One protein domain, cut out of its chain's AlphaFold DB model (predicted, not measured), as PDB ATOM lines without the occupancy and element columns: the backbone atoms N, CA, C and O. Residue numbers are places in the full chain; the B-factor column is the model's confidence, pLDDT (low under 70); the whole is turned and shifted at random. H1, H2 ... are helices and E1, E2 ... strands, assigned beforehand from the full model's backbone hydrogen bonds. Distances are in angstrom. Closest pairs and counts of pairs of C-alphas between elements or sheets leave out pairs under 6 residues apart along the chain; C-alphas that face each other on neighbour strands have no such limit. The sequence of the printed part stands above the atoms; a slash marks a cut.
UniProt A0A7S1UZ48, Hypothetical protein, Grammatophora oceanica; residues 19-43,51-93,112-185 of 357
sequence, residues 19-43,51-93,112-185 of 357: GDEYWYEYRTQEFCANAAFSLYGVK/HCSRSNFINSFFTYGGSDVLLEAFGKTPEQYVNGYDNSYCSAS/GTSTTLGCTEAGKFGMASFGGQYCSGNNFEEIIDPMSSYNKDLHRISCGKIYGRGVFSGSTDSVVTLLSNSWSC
ATOM      1  N   GLY A  19      64.011 109.766  97.401       46.94
ATOM      2  CA  GLY A  19      65.013 108.678  97.378       46.94
ATOM      3  C   GLY A  19      66.479 109.027  97.681       46.94
ATOM      4  O   GLY A  19      67.356 108.201  97.428       46.94
ATOM      5  N   ASP A  20      66.776 110.203  98.232       49.66
ATOM      6  CA  ASP A  20      68.107 110.574  98.750       49.66
ATOM      7  C   ASP A  20      68.355 110.090 100.195       49.66
ATOM      8  O   ASP A  20      69.495 110.087 100.659       49.66
ATOM      9  N   GLU A  21      67.318 109.583 100.870       53.84
ATOM     10  CA  GLU A  21      67.356 108.973 102.213       53.84
ATOM     11  C   GLU A  21      68.391 107.836 102.345       53.84
ATOM     12  O   GLU A  21      68.833 107.495 103.442       53.84
ATOM     13  N   TYR A  22      68.800 107.251 101.217       54.19
ATOM     14  CA  TYR A  22      69.788 106.177 101.158       54.19
ATOM     15  C   TYR A  22      71.253 106.666 101.181       54.19
ATOM     16  O   TYR A  22      72.159 105.847 101.360       54.19
ATOM     17  N   TRP A  23      71.498 107.975 101.014       54.50
ATOM     18  CA  TRP A  23      72.823 108.568 100.784       54.50
ATOM     19  C   TRP A  23      72.960 109.955 101.468       54.50
ATOM     20  O   TRP A  23      72.925 110.975 100.780       54.50
ATOM     21  N   TYR A  24      73.076 110.055 102.808       52.28
ATOM     22  CA  TYR A  24      72.969 111.377 103.474       52.28
ATOM     23  C   TYR A  24      73.961 111.704 104.614       52.28
ATOM     24  O   TYR A  24      73.668 111.526 105.779       52.28
ATOM     25  N   GLU A  25      75.097 112.347 104.350       47.41
ATOM     26  CA  GLU A  25      76.163 112.544 105.360       47.41
ATOM     27  C   GLU A  25      75.918 113.566 106.515       47.41
ATOM     28  O   GLU A  25      76.660 113.543 107.492       47.41
ATOM     29  N   TYR A  26      74.918 114.461 106.508       35.91
ATOM     30  CA  TYR A  26      74.933 115.617 107.449       35.91
ATOM     31  C   TYR A  26      74.194 115.485 108.792       35.91
ATOM     32  O   TYR A  26      73.914 116.484 109.459       35.91
ATOM     33  N   ARG A  27      73.973 114.262 109.268       35.97
ATOM     34  CA  ARG A  27      73.910 114.006 110.714       35.97
ATOM     35  C   ARG A  27      75.226 113.337 111.082       35.97
ATOM     36  O   ARG A  27      75.697 112.485 110.347       35.97
ATOM     37  N   THR A  28      75.814 113.691 112.220       34.41
ATOM     38  CA  THR A  28      77.035 113.095 112.810       34.41
ATOM     39  C   THR A  28      76.906 111.598 113.152       34.41
ATOM     40  O   THR A  28      77.474 111.124 114.132       34.41
ATOM     41  N   GLN A  29      76.093 110.853 112.416       39.59
ATOM     42  CA  GLN A  29      75.811 109.452 112.613       39.59
ATOM     43  C   GLN A  29      76.216 108.750 111.321       39.59
ATOM     44  O   GLN A  29      75.589 108.879 110.276       39.59
ATOM     45  N   GLU A  30      77.376 108.108 111.431       45.78
ATOM     46  CA  GLU A  30      78.109 107.340 110.427       45.78
ATOM     47  C   GLU A  30      77.141 106.546 109.541       45.78
ATOM     48  O   GLU A  30      76.395 105.752 110.080       45.78
ATOM     49  N   PHE A  31      77.094 106.701 108.212       45.69
ATOM     50  CA  PHE A  31      76.223 105.840 107.395       45.69
ATOM     51  C   PHE A  31      76.760 104.412 107.395       45.69
ATOM     52  O   PHE A  31      77.670 104.044 106.658       45.69
ATOM     53  N   CYS A  32      76.181 103.588 108.256       56.59
ATOM     54  CA  CYS A  32      76.588 102.216 108.444       56.59
ATOM     55  C   CYS A  32      75.809 101.335 107.451       56.59
ATOM     56  O   CYS A  32      74.687 100.902 107.735       56.59
ATOM     57  N   ALA A  33      76.366 101.086 106.263       57.81
ATOM     58  CA  ALA A  33      75.811 100.108 105.328       57.81
ATOM     59  C   ALA A  33      75.974  98.704 105.933       57.81
ATOM     60  O   ALA A  33      77.008  98.052 105.819       57.81
ATOM     61  N   ASN A  34      74.960  98.254 106.657       73.00
ATOM     62  CA  ASN A  34      75.064  97.141 107.581       73.00
ATOM     63  C   ASN A  34      74.416  95.874 107.008       73.00
ATOM     64  O   ASN A  34      73.551  95.882 106.117       73.00
ATOM     65  N   ALA A  35      74.793  94.736 107.582       81.81
ATOM     66  CA  ALA A  35      74.111  93.476 107.351       81.81
ATOM     67  C   ALA A  35      73.247  93.105 108.553       81.81
ATOM     68  O   ALA A  35      73.579  93.373 109.707       81.81
ATOM     69  N   ALA A  36      72.140  92.430 108.263       87.19
ATOM     70  CA  ALA A  36      71.275  91.856 109.272       87.19
ATOM     71  C   ALA A  36      71.361  90.333 109.189       87.19
ATOM     72  O   ALA A  36      71.244  89.762 108.102       87.19
ATOM     73  N   PHE A  37      71.528  89.662 110.326       89.44
ATOM     74  CA  PHE A  37      71.631  88.205 110.376       89.44
ATOM     75  C   PHE A  37      70.916  87.606 111.589       89.44
ATOM     76  O   PHE A  37      70.645  88.268 112.588       89.44
ATOM     77  N   SER A  38      70.579  86.318 111.502       90.94
ATOM     78  CA  SER A  38      70.038  85.540 112.622       90.94
ATOM     79  C   SER A  38      71.020  84.461 113.049       90.94
ATOM     80  O   SER A  38      71.470  83.667 112.223       90.94
ATOM     81  N   LEU A  39      71.297  84.388 114.349       89.88
ATOM     82  CA  LEU A  39      72.143  83.350 114.924       89.88
ATOM     83  C   LEU A  39      71.323  82.175 115.433       89.88
ATOM     84  O   LEU A  39      70.309  82.326 116.123       89.88
ATOM     85  N   TYR A  40      71.832  80.987 115.131       88.12
ATOM     86  CA  TYR A  40      71.288  79.721 115.588       88.12
ATOM     87  C   TYR A  40      72.390  78.893 116.243       88.12
ATOM     88  O   TYR A  40      73.465  78.703 115.681       88.12
ATOM     89  N   GLY A  41      72.102  78.366 117.426       84.81
ATOM     90  CA  GLY A  41      72.963  77.439 118.138       84.81
ATOM     91  C   GLY A  41      72.788  75.995 117.666       84.81
ATOM     92  O   GLY A  41      71.719  75.558 117.220       84.81
ATOM     93  N   VAL A  42      73.836  75.202 117.855       79.75
ATOM     94  CA  VAL A  42      73.795  73.744 117.722       79.75
ATOM     95  C   VAL A  42      74.140  73.155 119.084       79.75
ATOM     96  O   VAL A  42      75.154  73.512 119.674       79.75
ATOM     97  N   LYS A  43      73.282  72.278 119.614       78.88
ATOM     98  CA  LYS A  43      73.560  71.607 120.891       78.88
ATOM     99  C   LYS A  43      74.827  70.756 120.766       78.88
ATOM    100  O   LYS A  43      75.033  70.119 119.733       78.88
ATOM    101  N   HIS A  51      73.700  72.247 107.302       63.97
ATOM    102  CA  HIS A  51      74.599  73.272 107.847       63.97
ATOM    103  C   HIS A  51      73.907  74.260 108.798       63.97
ATOM    104  O   HIS A  51      74.583  74.910 109.591       63.97
ATOM    105  N   CYS A  52      72.572  74.320 108.775       68.38
ATOM    106  CA  CYS A  52      71.788  75.164 109.656       68.38
ATOM    107  C   CYS A  52      70.613  74.439 110.293       68.38
ATOM    108  O   CYS A  52      69.672  74.001 109.626       68.38
ATOM    109  N   SER A  53      70.645  74.375 111.623       69.94
ATOM    110  CA  SER A  53      69.527  73.888 112.417       69.94
ATOM    111  C   SER A  53      68.592  75.033 112.786       69.94
ATOM    112  O   SER A  53      68.989  75.991 113.442       69.94
ATOM    113  N   ARG A  54      67.305  74.883 112.463       69.38
ATOM    114  CA  ARG A  54      66.249  75.831 112.860       69.38
ATOM    115  C   ARG A  54      65.900  75.766 114.351       69.38
ATOM    116  O   ARG A  54      65.065  76.540 114.812       69.38
ATOM    117  N   SER A  55      66.429  74.778 115.076       69.62
ATOM    118  CA  SER A  55      65.873  74.371 116.370       69.62
ATOM    119  C   SER A  55      66.324  75.216 117.558       69.62
ATOM    120  O   SER A  55      65.594  75.252 118.545       69.62
ATOM    121  N   ASN A  56      67.457  75.922 117.474       82.94
ATOM    122  CA  ASN A  56      67.953  76.746 118.581       82.94
ATOM    123  C   ASN A  56      68.255  78.166 118.098       82.94
ATOM    124  O   ASN A  56      69.406  78.543 117.930       82.94
ATOM    125  N   PHE A  57      67.215  78.949 117.834       87.12
ATOM    126  CA  PHE A  57      67.379  80.383 117.593       87.12
ATOM    127  C   PHE A  57      67.971  81.067 118.829       87.12
ATOM    128  O   PHE A  57      67.509  80.808 119.941       87.12
ATOM    129  N   ILE A  58      68.969  81.923 118.622       86.81
ATOM    130  CA  ILE A  58      69.588  82.735 119.672       86.81
ATOM    131  C   ILE A  58      68.973  84.133 119.617       86.81
ATOM    132  O   ILE A  58      68.168  84.488 120.476       86.81
ATOM    133  N   ASN A  59      69.317  84.907 118.589       88.94
ATOM    134  CA  ASN A  59      68.759  86.230 118.342       88.94
ATOM    135  C   ASN A  59      69.035  86.655 116.888       88.94
ATOM    136  O   ASN A  59      69.749  85.975 116.148       88.94
ATOM    137  N   SER A  60      68.466  87.791 116.508       91.25
ATOM    138  CA  SER A  60      68.754  88.496 115.264       91.25
ATOM    139  C   SER A  60      69.485  89.788 115.567       91.25
ATOM    140  O   SER A  60      69.103  90.495 116.507       91.25
ATOM    141  N   PHE A  61      70.489  90.079 114.757       90.50
ATOM    142  CA  PHE A  61      71.445  91.147 114.965       90.50
ATOM    143  C   PHE A  61      71.610  91.978 113.706       90.50
ATOM    144  O   PHE A  61      71.377  91.498 112.593       90.50
ATOM    145  N   PHE A  62      72.060  93.199 113.927       87.56
ATOM    146  CA  PHE A  62      72.594  94.083 112.915       87.56
ATOM    147  C   PHE A  62      74.073  94.316 113.196       87.56
ATOM    148  O   PHE A  62      74.454  94.393 114.365       87.56
ATOM    149  N   THR A  63      74.891  94.407 112.151       84.12
ATOM    150  CA  THR A  63      76.312  94.748 112.291       84.12
ATOM    151  C   THR A  63      76.510  96.251 112.532       84.12
ATOM    152  O   THR A  63      75.625  97.045 112.232       84.12
ATOM    153  N   TYR A  64      77.651  96.621 113.111       73.31
ATOM    154  CA  TYR A  64      78.168  97.971 113.326       73.31
ATOM    155  C   TYR A  64      79.545  98.022 112.647       73.31
ATOM    156  O   TYR A  64      80.453  97.309 113.054       73.31
ATOM    157  N   GLY A  65      79.703  98.775 111.561       65.50
ATOM    158  CA  GLY A  65      80.948  98.764 110.774       65.50
ATOM    159  C   GLY A  65      80.907  97.868 109.534       65.50
ATOM    160  O   GLY A  65      81.940  97.374 109.090       65.50
ATOM    161  N   GLY A  66      79.718  97.659 108.967       75.44
ATOM    162  CA  GLY A  66      79.596  97.141 107.609       75.44
ATOM    163  C   GLY A  66      79.244  95.659 107.494       75.44
ATOM    164  O   GLY A  66      79.172  94.907 108.471       75.44
ATOM    165  N   SER A  67      78.991  95.224 106.263       79.75
ATOM    166  CA  SER A  67      78.787  93.816 105.901       79.75
ATOM    167  C   SER A  67      80.092  93.029 105.727       79.75
ATOM    168  O   SER A  67      80.046  91.801 105.671       79.75
ATOM    169  N   ASP A  68      81.247  93.694 105.711       84.19
ATOM    170  CA  ASP A  68      82.558  93.054 105.534       84.19
ATOM    171  C   ASP A  68      82.894  92.123 106.689       84.19
ATOM    172  O   ASP A  68      83.231  90.961 106.474       84.19
ATOM    173  N   VAL A  69      82.659  92.580 107.921       83.19
ATOM    174  CA  VAL A  69      82.836  91.766 109.132       83.19
ATOM    175  C   VAL A  69      81.967  90.499 109.083       83.19
ATOM    176  O   VAL A  69      82.359  89.432 109.559       83.19
ATOM    177  N   LEU A  70      80.785  90.582 108.459       87.62
ATOM    178  CA  LEU A  70      79.937  89.412 108.242       87.62
ATOM    179  C   LEU A  70      80.558  88.466 107.209       87.62
ATOM    180  O   LEU A  70      80.614  87.264 107.460       87.62
ATOM    181  N   LEU A  71      81.026  88.977 106.067       87.31
ATOM    182  CA  LEU A  71      81.680  88.169 105.030       87.31
ATOM    183  C   LEU A  71      82.926  87.450 105.564       87.31
ATOM    184  O   LEU A  71      83.075  86.244 105.344       87.31
ATOM    185  N   GLU A  72      83.760  88.148 106.331       88.06
ATOM    186  CA  GLU A  72      84.952  87.584 106.966       88.06
ATOM    187  C   GLU A  72      84.606  86.441 107.926       88.06
ATOM    188  O   GLU A  72      85.252  85.389 107.901       88.06
ATOM    189  N   ALA A  73      83.533  86.577 108.711       88.38
ATOM    190  CA  ALA A  73      83.050  85.507 109.585       88.38
ATOM    191  C   ALA A  73      82.592  84.250 108.809       88.38
ATOM    192  O   ALA A  73      82.605  83.141 109.352       88.38
ATOM    193  N   PHE A  74      82.235  84.392 107.527       87.69
ATOM    194  CA  PHE A  74      81.957  83.284 106.602       87.69
ATOM    195  C   PHE A  74      83.187  82.822 105.799       87.69
ATOM    196  O   PHE A  74      83.051  82.022 104.868       87.69
ATOM    197  N   GLY A  75      84.385  83.311 106.135       86.44
ATOM    198  CA  GLY A  75      85.630  82.978 105.442       86.44
ATOM    199  C   GLY A  75      85.695  83.536 104.019       86.44
ATOM    200  O   GLY A  75      86.377  82.970 103.163       86.44
ATOM    201  N   LYS A  76      84.944  84.603 103.735       86.75
ATOM    202  CA  LYS A  76      85.014  85.345 102.478       86.75
ATOM    203  C   LYS A  76      85.887  86.572 102.691       86.75
ATOM    204  O   LYS A  76      85.685  87.307 103.646       86.75
ATOM    205  N   THR A  77      86.846  86.780 101.800       84.19
ATOM    206  CA  THR A  77      87.626  88.016 101.764       84.19
ATOM    207  C   THR A  77      86.740  89.116 101.181       84.19
ATOM    208  O   THR A  77      86.326  88.963 100.025       84.19
ATOM    209  N   PRO A  78      86.404  90.171 101.943       79.75
ATOM    210  CA  PRO A  78      85.675  91.303 101.396       79.75
ATOM    211  C   PRO A  78      86.515  91.957 100.298       79.75
ATOM    212  O   PRO A  78      87.747  91.971 100.345       79.75
ATOM    213  N   GLU A  79      85.838  92.447  99.272       74.19
ATOM    214  CA  GLU A  79      86.485  93.198  98.206       74.19
ATOM    215  C   GLU A  79      86.779  94.601  98.748       74.19
ATOM    216  O   GLU A  79      85.867  95.307  99.171       74.19
ATOM    217  N   GLN A  80      88.060  94.963  98.836       69.56
ATOM    218  CA  GLN A  80      88.487  96.264  99.349       69.56
ATOM    219  C   GLN A  80      88.448  97.283  98.213       69.56
ATOM    220  O   GLN A  80      89.190  97.149  97.242       69.56
ATOM    221  N   TYR A  81      87.591  98.296  98.340       60.47
ATOM    222  CA  TYR A  81      87.387  99.308  97.296       60.47
ATOM    223  C   TYR A  81      88.114 100.637  97.559       60.47
ATOM    224  O   TYR A  81      88.180 101.476  96.666       60.47
ATOM    225  N   VAL A  82      88.713 100.829  98.742       55.78
ATOM    226  CA  VAL A  82      89.463 102.050  99.081       55.78
ATOM    227  C   VAL A  82      90.902 101.687  99.435       55.78
ATOM    228  O   VAL A  82      91.164 100.899 100.345       55.78
ATOM    229  N   ASN A  83      91.847 102.254  98.685       44.62
ATOM    230  CA  ASN A  83      93.277 102.116  98.932       44.62
ATOM    231  C   ASN A  83      93.647 102.775 100.271       44.62
ATOM    232  O   ASN A  83      93.925 103.965 100.319       44.62
ATOM    233  N   GLY A  84      93.712 101.976 101.336       44.31
ATOM    234  CA  GLY A  84      94.482 102.291 102.537       44.31
ATOM    235  C   GLY A  84      93.797 103.187 103.575       44.31
ATOM    236  O   GLY A  84      93.866 104.405 103.513       44.31
ATOM    237  N   TYR A  85      93.303 102.533 104.624       34.16
ATOM    238  CA  TYR A  85      93.311 102.968 106.030       34.16
ATOM    239  C   TYR A  85      92.485 104.162 106.508       34.16
ATOM    240  O   TYR A  85      92.264 104.226 107.718       34.16
ATOM    241  N   ASP A  86      91.963 105.029 105.648       43.62
ATOM    242  CA  ASP A  86      91.005 106.029 106.113       43.62
ATOM    243  C   ASP A  86      89.583 105.495 105.948       43.62
ATOM    244  O   ASP A  86      89.065 105.336 104.847       43.62
ATOM    245  N   ASN A  87      88.928 105.232 107.084       46.78
ATOM    246  CA  ASN A  87      87.486 104.986 107.191       46.78
ATOM    247  C   ASN A  87      86.672 106.253 106.834       46.78
ATOM    248  O   ASN A  87      85.625 106.515 107.429       46.78
ATOM    249  N   SER A  88      87.162 107.093 105.919       49.53
ATOM    250  CA  SER A  88      86.412 108.212 105.379       49.53
ATOM    251  C   SER A  88      85.354 107.638 104.444       49.53
ATOM    252  O   SER A  88      85.579 107.365 103.266       49.53
ATOM    253  N   TYR A  89      84.165 107.436 105.014       62.88
ATOM    254  CA  TYR A  89      82.979 106.975 104.296       62.88
ATOM    255  C   TYR A  89      82.682 107.838 103.061       62.88
ATOM    256  O   TYR A  89      82.079 107.334 102.124       62.88
ATOM    257  N   CYS A  90      83.168 109.080 103.002       67.88
ATOM    258  CA  CYS A  90      83.238 109.879 101.788       67.88
ATOM    259  C   CYS A  90      84.697 110.183 101.415       67.88
ATOM    260  O   CYS A  90      85.427 110.813 102.181       67.88
ATOM    261  N   SER A  91      85.122 109.758 100.225       67.56
ATOM    262  CA  SER A  91      86.445 110.078  99.681       67.56
ATOM    263  C   SER A  91      86.307 111.079  98.543       67.56
ATOM    264  O   SER A  91      85.716 110.762  97.513       67.56
ATOM    265  N   ALA A  92      86.846 112.287  98.715       67.81
ATOM    266  CA  ALA A  92      86.955 113.258  97.632       67.81
ATOM    267  C   ALA A  92      88.082 112.831  96.680       67.81
ATOM    268  O   ALA A  92      89.245 112.745  97.080       67.81
ATOM    269  N   SER A  93      87.746 112.577  95.417       61.00
ATOM    270  CA  SER A  93      88.716 112.299  94.359       61.00
ATOM    271  C   SER A  93      89.320 113.621  93.885       61.00
ATOM    272  O   SER A  93      88.940 114.194  92.866       61.00
ATOM    273  N   GLY A 112      85.606 118.822  92.640       72.38
ATOM    274  CA  GLY A 112      86.052 117.433  92.491       72.38
ATOM    275  C   GLY A 112      85.009 116.434  92.990       72.38
ATOM    276  O   GLY A 112      84.342 116.701  93.979       72.38
ATOM    277  N   THR A 113      84.855 115.309  92.297       81.06
ATOM    278  CA  THR A 113      83.844 114.288  92.609       81.06
ATOM    279  C   THR A 113      84.209 113.528  93.877       81.06
ATOM    280  O   THR A 113      85.359 113.102  94.023       81.06
ATOM    281  N   SER A 114      83.250 113.282  94.761       80.50
ATOM    282  CA  SER A 114      83.432 112.380  95.896       80.50
ATOM    283  C   SER A 114      82.718 111.050  95.680       80.50
ATOM    284  O   SER A 114      81.785 110.945  94.889       80.50
ATOM    285  N   THR A 115      83.172 110.001  96.362       79.62
ATOM    286  CA  THR A 115      82.566 108.666  96.275       79.62
ATOM    287  C   THR A 115      82.306 108.082  97.656       79.62
ATOM    288  O   THR A 115      83.150 108.221  98.545       79.62
ATOM    289  N   THR A 116      81.179 107.386  97.819       77.44
ATOM    290  CA  THR A 116      80.843 106.631  99.039       77.44
ATOM    291  C   THR A 116      80.298 105.242  98.717       77.44
ATOM    292  O   THR A 116      79.779 105.005  97.624       77.44
ATOM    293  N   LEU A 117      80.397 104.328  99.683       77.19
ATOM    294  CA  LEU A 117      79.738 103.026  99.671       77.19
ATOM    295  C   LEU A 117      78.448 103.107 100.491       77.19
ATOM    296  O   LEU A 117      78.452 103.548 101.636       77.19
ATOM    297  N   GLY A 118      77.348 102.620  99.926       77.12
ATOM    298  CA  GLY A 118      76.039 102.670 100.567       77.12
ATOM    299  C   GLY A 118      75.093 101.583 100.076       77.12
ATOM    300  O   GLY A 118      75.503 100.574  99.496       77.12
ATOM    301  N   CYS A 119      73.805 101.775 100.357       77.50
ATOM    302  CA  CYS A 119      72.739 100.867  99.955       77.50
ATOM    303  C   CYS A 119      71.854 101.550  98.914       77.50
ATOM    304  O   CYS A 119      71.397 102.660  99.107       77.50
ATOM    305  N   THR A 120      71.566 100.865  97.819       79.12
ATOM    306  CA  THR A 120      70.564 101.297  96.838       79.12
ATOM    307  C   THR A 120      69.146 101.131  97.394       79.12
ATOM    308  O   THR A 120      68.925 100.297  98.274       79.12
ATOM    309  N   GLU A 121      68.161 101.812  96.797       73.44
ATOM    310  CA  GLU A 121      66.722 101.636  97.088       73.44
ATOM    311  C   GLU A 121      66.286 100.157  97.018       73.44
ATOM    312  O   GLU A 121      65.448  99.679  97.780       73.44
ATOM    313  N   ALA A 122      66.922  99.375  96.140       78.94
ATOM    314  CA  ALA A 122      66.677  97.942  96.005       78.94
ATOM    315  C   ALA A 122      67.278  97.084  97.143       78.94
ATOM    316  O   ALA A 122      67.227  95.852  97.064       78.94
ATOM    317  N   GLY A 123      67.892  97.692  98.161       76.88
ATOM    318  CA  GLY A 123      68.539  97.003  99.276       76.88
ATOM    319  C   GLY A 123      69.803  96.243  98.866       76.88
ATOM    320  O   GLY A 123      70.073  95.158  99.386       76.88
ATOM    321  N   LYS A 124      70.555  96.767  97.894       84.25
ATOM    322  CA  LYS A 124      71.842  96.208  97.443       84.25
ATOM    323  C   LYS A 124      72.970  97.180  97.733       84.25
ATOM    324  O   LYS A 124      72.758  98.378  97.583       84.25
ATOM    325  N   PHE A 125      74.147  96.668  98.065       83.50
ATOM    326  CA  PHE A 125      75.347  97.488  98.203       83.50
ATOM    327  C   PHE A 125      75.740  98.108  96.864       83.50
ATOM    328  O   PHE A 125      75.544  97.485  95.820       83.50
ATOM    329  N   GLY A 126      76.281  99.315  96.892       83.25
ATOM    330  CA  GLY A 126      76.828  99.973  95.717       83.25
ATOM    331  C   GLY A 126      77.728 101.132  96.115       83.25
ATOM    332  O   GLY A 126      77.584 101.682  97.207       83.25
ATOM    333  N   MET A 127      78.632 101.500  95.219       83.56
ATOM    334  CA  MET A 127      79.373 102.748  95.287       83.56
ATOM    335  C   MET A 127      78.694 103.798  94.421       83.56
ATOM    336  O   MET A 127      78.346 103.528  93.269       83.56
ATOM    337  N   ALA A 128      78.534 104.993  94.972       84.12
ATOM    338  CA  ALA A 128      77.963 106.141  94.287       84.12
ATOM    339  C   ALA A 128      78.985 107.276  94.190       84.12
ATOM    340  O   ALA A 128      79.811 107.432  95.096       84.12
ATOM    341  N   SER A 129      78.923 108.045  93.101       85.88
ATOM    342  CA  SER A 129      79.623 109.320  92.960       85.88
ATOM    343  C   SER A 129      78.698 110.492  93.262       85.88
ATOM    344  O   SER A 129      77.479 110.433  93.062       85.88
ATOM    345  N   PHE A 130      79.305 111.562  93.757       85.25
ATOM    346  CA  PHE A 130      78.641 112.796  94.119       85.25
ATOM    347  C   PHE A 130      79.432 113.983  93.575       85.25
ATOM    348  O   PHE A 130      80.666 113.994  93.606       85.25
ATOM    349  N   GLY A 131      78.709 114.995  93.112       84.06
ATOM    350  CA  GLY A 131      79.273 116.256  92.659       84.06
ATOM    351  C   GLY A 131      79.817 117.066  93.835       84.06
ATOM    352  O   GLY A 131      79.093 117.420  94.771       84.06
ATOM    353  N   GLY A 132      81.099 117.411  93.774       81.75
ATOM    354  CA  GLY A 132      81.781 118.159  94.821       81.75
ATOM    355  C   GLY A 132      82.386 117.303  95.926       81.75
ATOM    356  O   GLY A 132      82.309 116.082  95.946       81.75
ATOM    357  N   GLN A 133      83.050 117.981  96.861       75.38
ATOM    358  CA  GLN A 133      83.938 117.346  97.841       75.38
ATOM    359  C   GLN A 133      83.205 116.551  98.935       75.38
ATOM    360  O   GLN A 133      83.848 116.034  99.846       75.38
ATOM    361  N   TYR A 134      81.876 116.471  98.865       76.50
ATOM    362  CA  TYR A 134      81.018 115.940  99.916       76.50
ATOM    363  C   TYR A 134      79.979 114.992  99.325       76.50
ATOM    364  O   TYR A 134      79.356 115.301  98.309       76.50
ATOM    365  N   CYS A 135      79.731 113.872 100.004       74.44
ATOM    366  CA  CYS A 135      78.795 112.839  99.571       74.44
ATOM    367  C   CYS A 135      77.367 113.194 100.004       74.44
ATOM    368  O   CYS A 135      76.712 112.480 100.765       74.44
ATOM    369  N   SER A 136      76.899 114.362  99.561       75.44
ATOM    370  CA  SER A 136      75.547 114.845  99.835       75.44
ATOM    371  C   SER A 136      74.562 114.252  98.839       75.44
ATOM    372  O   SER A 136      74.766 114.402  97.640       75.44
ATOM    373  N   GLY A 137      73.444 113.692  99.313       72.88
ATOM    374  CA  GLY A 137      72.371 113.190  98.448       72.88
ATOM    375  C   GLY A 137      71.867 114.198  97.401       72.88
ATOM    376  O   GLY A 137      71.521 113.800  96.295       72.88
ATOM    377  N   ASN A 138      71.937 115.507  97.683       74.38
ATOM    378  CA  ASN A 138      71.598 116.569  96.718       74.38
ATOM    379  C   ASN A 138      72.531 116.636  95.508       74.38
ATOM    380  O   ASN A 138      72.140 117.126  94.451       74.38
ATOM    381  N   ASN A 139      73.761 116.170  95.685       80.38
ATOM    382  CA  ASN A 139      74.775 116.120  94.651       80.38
ATOM    383  C   ASN A 139      74.973 114.690  94.143       80.38
ATOM    384  O   ASN A 139      76.000 114.420  93.535       80.38
ATOM    385  N   PHE A 140      74.047 113.765  94.411       84.69
ATOM    386  CA  PHE A 140      74.128 112.415  93.866       84.69
ATOM    387  C   PHE A 140      74.170 112.474  92.336       84.69
ATOM    388  O   PHE A 140      73.282 113.047  91.703       84.69
ATOM    389  N   GLU A 141      75.200 111.874  91.749       87.00
ATOM    390  CA  GLU A 141      75.361 111.823  90.299       87.00
ATOM    391  C   GLU A 141      74.887 110.471  89.773       87.00
ATOM    392  O   GLU A 141      73.868 110.384  89.084       87.00
ATOM    393  N   GLU A 142      75.608 109.402  90.118       89.56
ATOM    394  CA  GLU A 142      75.296 108.050  89.668       89.56
ATOM    395  C   GLU A 142      75.897 106.958  90.563       89.56
ATOM    396  O   GLU A 142      76.802 107.177  91.367       89.56
ATOM    397  N   ILE A 143      75.394 105.730  90.400       89.06
ATOM    398  CA  ILE A 143      76.017 104.529  90.969       89.06
ATOM    399  C   ILE A 143      77.150 104.111  90.033       89.06
ATOM    400  O   ILE A 143      76.899 103.521  88.981       89.06
ATOM    401  N   ILE A 144      78.386 104.389  90.437       90.38
ATOM    402  CA  ILE A 144      79.594 104.062  89.672       90.38
ATOM    403  C   ILE A 144      79.937 102.569  89.715       90.38
ATOM    404  O   ILE A 144      80.453 102.028  88.737       90.38
ATOM    405  N   ASP A 145      79.609 101.876  90.811       88.56
ATOM    406  CA  ASP A 145      79.767 100.425  90.915       88.56
ATOM    407  C   ASP A 145      78.591  99.796  91.682       88.56
ATOM    408  O   ASP A 145      78.433 100.021  92.881       88.56
ATOM    409  N   PRO A 146      77.754  98.955  91.048       88.50
ATOM    410  CA  PRO A 146      76.670  98.253  91.732       88.50
ATOM    411  C   PRO A 146      77.150  97.111  92.650       88.50
ATOM    412  O   PRO A 146      76.324  96.321  93.114       88.50
ATOM    413  N   MET A 147      78.463  96.931  92.831       87.38
ATOM    414  CA  MET A 147      79.103  95.906  93.659       87.38
ATOM    415  C   MET A 147      78.492  94.518  93.430       87.38
ATOM    416  O   MET A 147      78.099  93.792  94.350       87.38
ATOM    417  N   SER A 148      78.317  94.149  92.158       90.88
ATOM    418  CA  SER A 148      77.532  92.964  91.785       90.88
ATOM    419  C   SER A 148      78.137  91.665  92.323       90.88
ATOM    420  O   SER A 148      77.395  90.745  92.680       90.88
ATOM    421  N   SER A 149      79.470  91.584  92.397       88.44
ATOM    422  CA  SER A 149      80.190  90.441  92.973       88.44
ATOM    423  C   SER A 149      79.936  90.335  94.478       88.44
ATOM    424  O   SER A 149      79.456  89.302  94.953       88.44
ATOM    425  N   TYR A 150      80.127  91.442  95.196       86.56
ATOM    426  CA  TYR A 150      79.872  91.558  96.629       86.56
ATOM    427  C   TYR A 150      78.439  91.161  96.999       86.56
ATOM    428  O   TYR A 150      78.206  90.270  97.816       86.56
ATOM    429  N   ASN A 151      77.455  91.760  96.324       87.88
ATOM    430  CA  ASN A 151      76.043  91.457  96.531       87.88
ATOM    431  C   ASN A 151      75.721  89.989  96.239       87.88
ATOM    432  O   ASN A 151      74.917  89.376  96.940       87.88
ATOM    433  N   LYS A 152      76.340  89.401  95.211       90.25
ATOM    434  CA  LYS A 152      76.163  87.984  94.876       90.25
ATOM    435  C   LYS A 152      76.728  87.080  95.964       90.25
ATOM    436  O   LYS A 152      76.091  86.077  96.290       90.25
ATOM    437  N   ASP A 153      77.887  87.412  96.517       87.69
ATOM    438  CA  ASP A 153      78.494  86.638  97.594       87.69
ATOM    439  C   ASP A 153      77.707  86.766  98.894       87.69
ATOM    440  O   ASP A 153      77.390  85.744  99.506       87.69
ATOM    441  N   LEU A 154      77.242  87.967  99.236       85.62
ATOM    442  CA  LEU A 154      76.352  88.165 100.374       85.62
ATOM    443  C   LEU A 154      75.020  87.420 100.200       85.62
ATOM    444  O   LEU A 154      74.553  86.748 101.114       85.62
ATOM    445  N   HIS A 155      74.425  87.449  99.006       84.75
ATOM    446  CA  HIS A 155      73.170  86.744  98.730       84.75
ATOM    447  C   HIS A 155      73.338  85.211  98.703       84.75
ATOM    448  O   HIS A 155      72.384  84.460  98.936       84.75
ATOM    449  N   ARG A 156      74.547  84.706  98.426       85.31
ATOM    450  CA  ARG A 156      74.872  83.273  98.547       85.31
ATOM    451  C   ARG A 156      74.961  82.825 100.002       85.31
ATOM    452  O   ARG A 156      74.712  81.648 100.282       85.31
ATOM    453  N   ILE A 157      75.248  83.744 100.922       82.81
ATOM    454  CA  ILE A 157      75.228  83.505 102.364       82.81
ATOM    455  C   ILE A 157      73.768  83.481 102.827       82.81
ATOM    456  O   ILE A 157      73.223  84.415 103.402       82.81
ATOM    457  N   SER A 158      73.097  82.370 102.538       77.94
ATOM    458  CA  SER A 158      71.757  82.100 103.066       77.94
ATOM    459  C   SER A 158      71.838  81.486 104.458       77.94
ATOM    460  O   SER A 158      71.066  81.833 105.349       77.94
ATOM    461  N   CYS A 159      72.765  80.543 104.641       82.38
ATOM    462  CA  CYS A 159      72.995  79.908 105.917       82.38
ATOM    463  C   CYS A 159      74.340  79.185 105.955       82.38
ATOM    464  O   CYS A 159      74.613  78.328 105.113       82.38
ATOM    465  N   GLY A 160      75.161  79.490 106.954       83.50
ATOM    466  CA  GLY A 160      76.455  78.847 107.131       83.50
ATOM    467  C   GLY A 160      76.879  78.827 108.591       83.50
ATOM    468  O   GLY A 160      76.332  79.532 109.440       83.50
ATOM    469  N   LYS A 161      77.847  77.963 108.877       84.19
ATOM    470  CA  LYS A 161      78.418  77.810 110.209       84.19
ATOM    471  C   LYS A 161      79.577  78.792 110.351       84.19
ATOM    472  O   LYS A 161      80.605  78.583 109.723       84.19
ATOM    473  N   ILE A 162      79.393  79.806 111.191       85.31
ATOM    474  CA  ILE A 162      80.427  80.808 111.478       85.31
ATOM    475  C   ILE A 162      81.359  80.388 112.619       85.31
ATOM    476  O   ILE A 162      82.460  80.891 112.706       85.31
ATOM    477  N   TYR A 163      80.945  79.463 113.495       83.69
ATOM    478  CA  TYR A 163      81.727  79.076 114.674       83.69
ATOM    479  C   TYR A 163      81.858  77.554 114.821       83.69
ATOM    480  O   TYR A 163      80.869  76.814 114.739       83.69
ATOM    481  N   GLY A 164      83.081  77.087 115.093       78.19
ATOM    482  CA  GLY A 164      83.453  75.685 115.319       78.19
ATOM    483  C   GLY A 164      84.012  74.974 114.075       78.19
ATOM    484  O   GLY A 164      83.973  75.502 112.974       78.19
ATOM    485  N   ARG A 165      84.491  73.725 114.221       61.53
ATOM    486  CA  ARG A 165      85.140  72.970 113.121       61.53
ATOM    487  C   ARG A 165      84.245  72.879 111.872       61.53
ATOM    488  O   ARG A 165      83.161  72.287 111.941       61.53
ATOM    489  N   GLY A 166      84.681  73.458 110.754       62.84
ATOM    490  CA  GLY A 166      83.980  73.450 109.468       62.84
ATOM    491  C   GLY A 166      84.809  74.102 108.356       62.84
ATOM    492  O   GLY A 166      85.615  74.978 108.632       62.84
ATOM    493  N   VAL A 167      84.600  73.666 107.108       58.31
ATOM    494  CA  VAL A 167      85.364  74.091 105.909       58.31
ATOM    495  C   VAL A 167      85.128  75.565 105.531       58.31
ATOM    496  O   VAL A 167      85.935  76.152 104.825       58.31
ATOM    497  N   PHE A 168      84.041  76.166 106.017       63.00
ATOM    498  CA  PHE A 168      83.620  77.538 105.696       63.00
ATOM    499  C   PHE A 168      83.552  78.447 106.934       63.00
ATOM    500  O   PHE A 168      82.817  79.428 106.935       63.00
ATOM    501  N   SER A 169      84.238  78.073 108.018       65.25
ATOM    502  CA  SER A 169      84.305  78.914 109.214       65.25
ATOM    503  C   SER A 169      85.368  79.984 108.995       65.25
ATOM    504  O   SER A 169      86.505  79.636 108.674       65.25
ATOM    505  N   GLY A 170      85.012  81.256 109.194       76.31
ATOM    506  CA  GLY A 170      85.999  82.320 109.367       76.31
ATOM    507  C   GLY A 170      86.903  82.058 110.575       76.31
ATOM    508  O   GLY A 170      86.685  81.107 111.342       76.31
ATOM    509  N   SER A 171      87.929  82.895 110.745       84.56
ATOM    510  CA  SER A 171      88.770  82.846 111.943       84.56
ATOM    511  C   SER A 171      87.911  83.104 113.187       84.56
ATOM    512  O   SER A 171      86.898  83.807 113.127       84.56
ATOM    513  N   THR A 172      88.297  82.526 114.326       87.44
ATOM    514  CA  THR A 172      87.620  82.802 115.604       87.44
ATOM    515  C   THR A 172      87.577  84.304 115.877       87.44
ATOM    516  O   THR A 172      86.554  84.804 116.335       87.44
ATOM    517  N   ASP A 173      88.643  85.016 115.513       88.38
ATOM    518  CA  ASP A 173      88.761  86.461 115.679       88.38
ATOM    519  C   ASP A 173      87.704  87.203 114.858       88.38
ATOM    520  O   ASP A 173      86.960  87.987 115.431       88.38
ATOM    521  N   SER A 174      87.515  86.878 113.572       87.44
ATOM    522  CA  SER A 174      86.478  87.507 112.737       87.44
ATOM    523  C   SER A 174      85.066  87.287 113.288       87.44
ATOM    524  O   SER A 174      84.210  88.162 113.191       87.44
ATOM    525  N   VAL A 175      84.800  86.134 113.909       89.00
ATOM    526  CA  VAL A 175      83.503  85.857 114.551       89.00
ATOM    527  C   VAL A 175      83.336  86.676 115.823       89.00
ATOM    528  O   VAL A 175      82.254  87.207 116.067       89.00
ATOM    529  N   VAL A 176      84.383  86.773 116.643       90.19
ATOM    530  CA  VAL A 176      84.368  87.600 117.854       90.19
ATOM    531  C   VAL A 176      84.171  89.064 117.476       90.19
ATOM    532  O   VAL A 176      83.296  89.704 118.051       90.19
ATOM    533  N   THR A 177      84.885  89.551 116.461       88.81
ATOM    534  CA  THR A 177      84.723  90.897 115.905       88.81
ATOM    535  C   THR A 177      83.310  91.112 115.376       88.81
ATOM    536  O   THR A 177      82.701  92.128 115.687       88.81
ATOM    537  N   LEU A 178      82.728  90.148 114.651       89.25
ATOM    538  CA  LEU A 178      81.333  90.235 114.210       89.25
ATOM    539  C   LEU A 178      80.384  90.412 115.394       89.25
ATOM    540  O   LEU A 178      79.510  91.271 115.353       89.25
ATOM    541  N   LEU A 179      80.540  89.601 116.440       89.44
ATOM    542  CA  LEU A 179      79.659  89.637 117.606       89.44
ATOM    543  C   LEU A 179      79.855  90.896 118.457       89.44
ATOM    544  O   LEU A 179      78.865  91.411 118.970       89.44
ATOM    545  N   SER A 180      81.088  91.395 118.604       89.19
ATOM    546  CA  SER A 180      81.365  92.651 119.313       89.19
ATOM    547  C   SER A 180      80.814  93.853 118.557       89.19
ATOM    548  O   SER A 180      80.305  94.789 119.164       89.19
ATOM    549  N   ASN A 181      80.854  93.779 117.229       85.38
ATOM    550  CA  ASN A 181      80.335  94.777 116.311       85.38
ATOM    551  C   ASN A 181      78.899  94.453 115.893       85.38
ATOM    552  O   ASN A 181      78.516  94.678 114.752       85.38
ATOM    553  N   SER A 182      78.097  93.865 116.780       88.06
ATOM    554  CA  SER A 182      76.701  93.557 116.493       88.06
ATOM    555  C   SER A 182      75.795  93.985 117.628       88.06
ATOM    556  O   SER A 182      76.101  93.800 118.802       88.06
ATOM    557  N   TRP A 183      74.614  94.481 117.275       87.75
ATOM    558  CA  TRP A 183      73.583  94.839 118.237       87.75
ATOM    559  C   TRP A 183      72.291  94.090 117.948       87.75
ATOM    560  O   TRP A 183      71.988  93.706 116.815       87.75
ATOM    561  N   SER A 184      71.539  93.793 119.005       89.31
ATOM    562  CA  SER A 184      70.302  93.039 118.869       89.31
ATOM    563  C   SER A 184      69.251  93.885 118.169       89.31
ATOM    564  O   SER A 184      68.879  94.946 118.661       89.31
ATOM    565  N   CYS A 185      68.700  93.358 117.086       88.00
ATOM    566  CA  CYS A 185      67.560  93.975 116.437       88.00
ATOM    567  C   CYS A 185      66.328  94.000 117.379       88.00
ATOM    568  O   CYS A 185      66.142  93.075 118.176       88.00
TER     569      CYS A 185
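Overview. This is residues 19 to 43, 51 to 93 and 112 to 185 of the 357 residues of the protein "Hypothetical protein" of Grammatophora oceanica (UniProt A0A7S1UZ48). The model is an elongated body with two lobes end to end: at one end a strongly twisted antiparallel sheet of four strands, E3 to E6, and at the other a small sheet of three strands, E1, E2 and E7, with helices H1 and H3 beside it. H2 sits between the lobes, and long stretches without a named element run from one lobe to the other, among them residues 74 to 89. The printed part has 142 residues, in the order E1 E2 H1 E3 E4 E5 E6 H2 H3 E7; the sheets run E1 - E2 - E7 and E3 - E4 - E5 - E6, both antiparallel throughout. The class is mixed, helices and strands, with under half of the residues, 60, in named elements. The whole is compact, with a radius of gyration of the C-alphas of 16.5 A, yet only just elongated in outline, with spans of 54 by 27 by 24 A.

Along the chain. Residues 19 to 35 hold no named element. E1 is residues 36 to 40, 13.7 A long, beginning at C-alpha 36 at (71.275, 91.856, 109.272). After the first cut come E2, residues 57 to 63, 17.7 A, and H1, residues 68 to 73, 8.6 A. E3 is residues 90 to 92, just before the second cut. E4, residues 114 to 119, and E5, residues 125 to 130, are each 16.2 A long. E6 is residues 140 to 145, 13.6 A, with C-alpha 140 at (74.128, 112.415, 93.866). H2, residues 148 to 156, is 12.1 A long, and H3, residues 172 to 180, is 12.2 A. E7, residues 182 to 184, ends at C-alpha 184 at (70.302, 93.039, 118.869).

Arrangement. In the sheet of three strands, E2 is the inner strand. E1 and E2 are antiparallel at 154 degrees, with N 37 and O 61 2.9 A apart and N 61 and O 37 2.8 A apart, within hydrogen-bond range. E2 and E7 are antiparallel at 126 degrees, with N 62 and O 183 at 2.9 A. H3 is on this sheet but only grazes it, with residues 176 to 180; H1 only grazes it too, with residues 69 to 70. H1 and H3 touch, the closest C-alphas being those of Ala 73 and Val 175, 5.0 A apart; they run opposite ways at a steep tilt of 49 degrees. H2 is close to H1 but not clearly touching, with the C-alphas of Leu 71 and Leu 154 closest at 7.1 A. H2 only grazes the sheet of four strands, with residues 148 to 154; its closest C-alphas with E5 are those of Asn 151 and Phe 125, 6.3 A apart. In that sheet E3 and E6 are the edge strands, and E4, E5 and E6 form a meander, each strand the antiparallel neighbour of the one before. N 91 and O 115 of E3 and E4 are 3.0 A apart. In the hairpin of E4 and E5, N 130 and O 114 are 2.8 A apart; in that of E5 and E6, N 127 and O 145 are 2.8 A apart. H2 and H3 are apart. In H1, H2 and H3 every O i to N i+4 pair is within hydrogen-bond range.

Size, cuts and confidence. The two C-alphas farthest apart, those of Lys 43 and Gly 112, are 55.3 A from each other. Residues 44 to 50 are not printed, with 13.2 A from C-alpha 43 to C-alpha 51; residues 94 to 111 are not printed, with 6.1 A from C-alpha 93 to C-alpha 112. The links H1 to E3 and H2 to H3 are long. The mean pLDDT of the printed part is 75.8, and 40 residues are under 70: 19 to 33, 51 to 55, 65, 80 to 93 and 165 to 169.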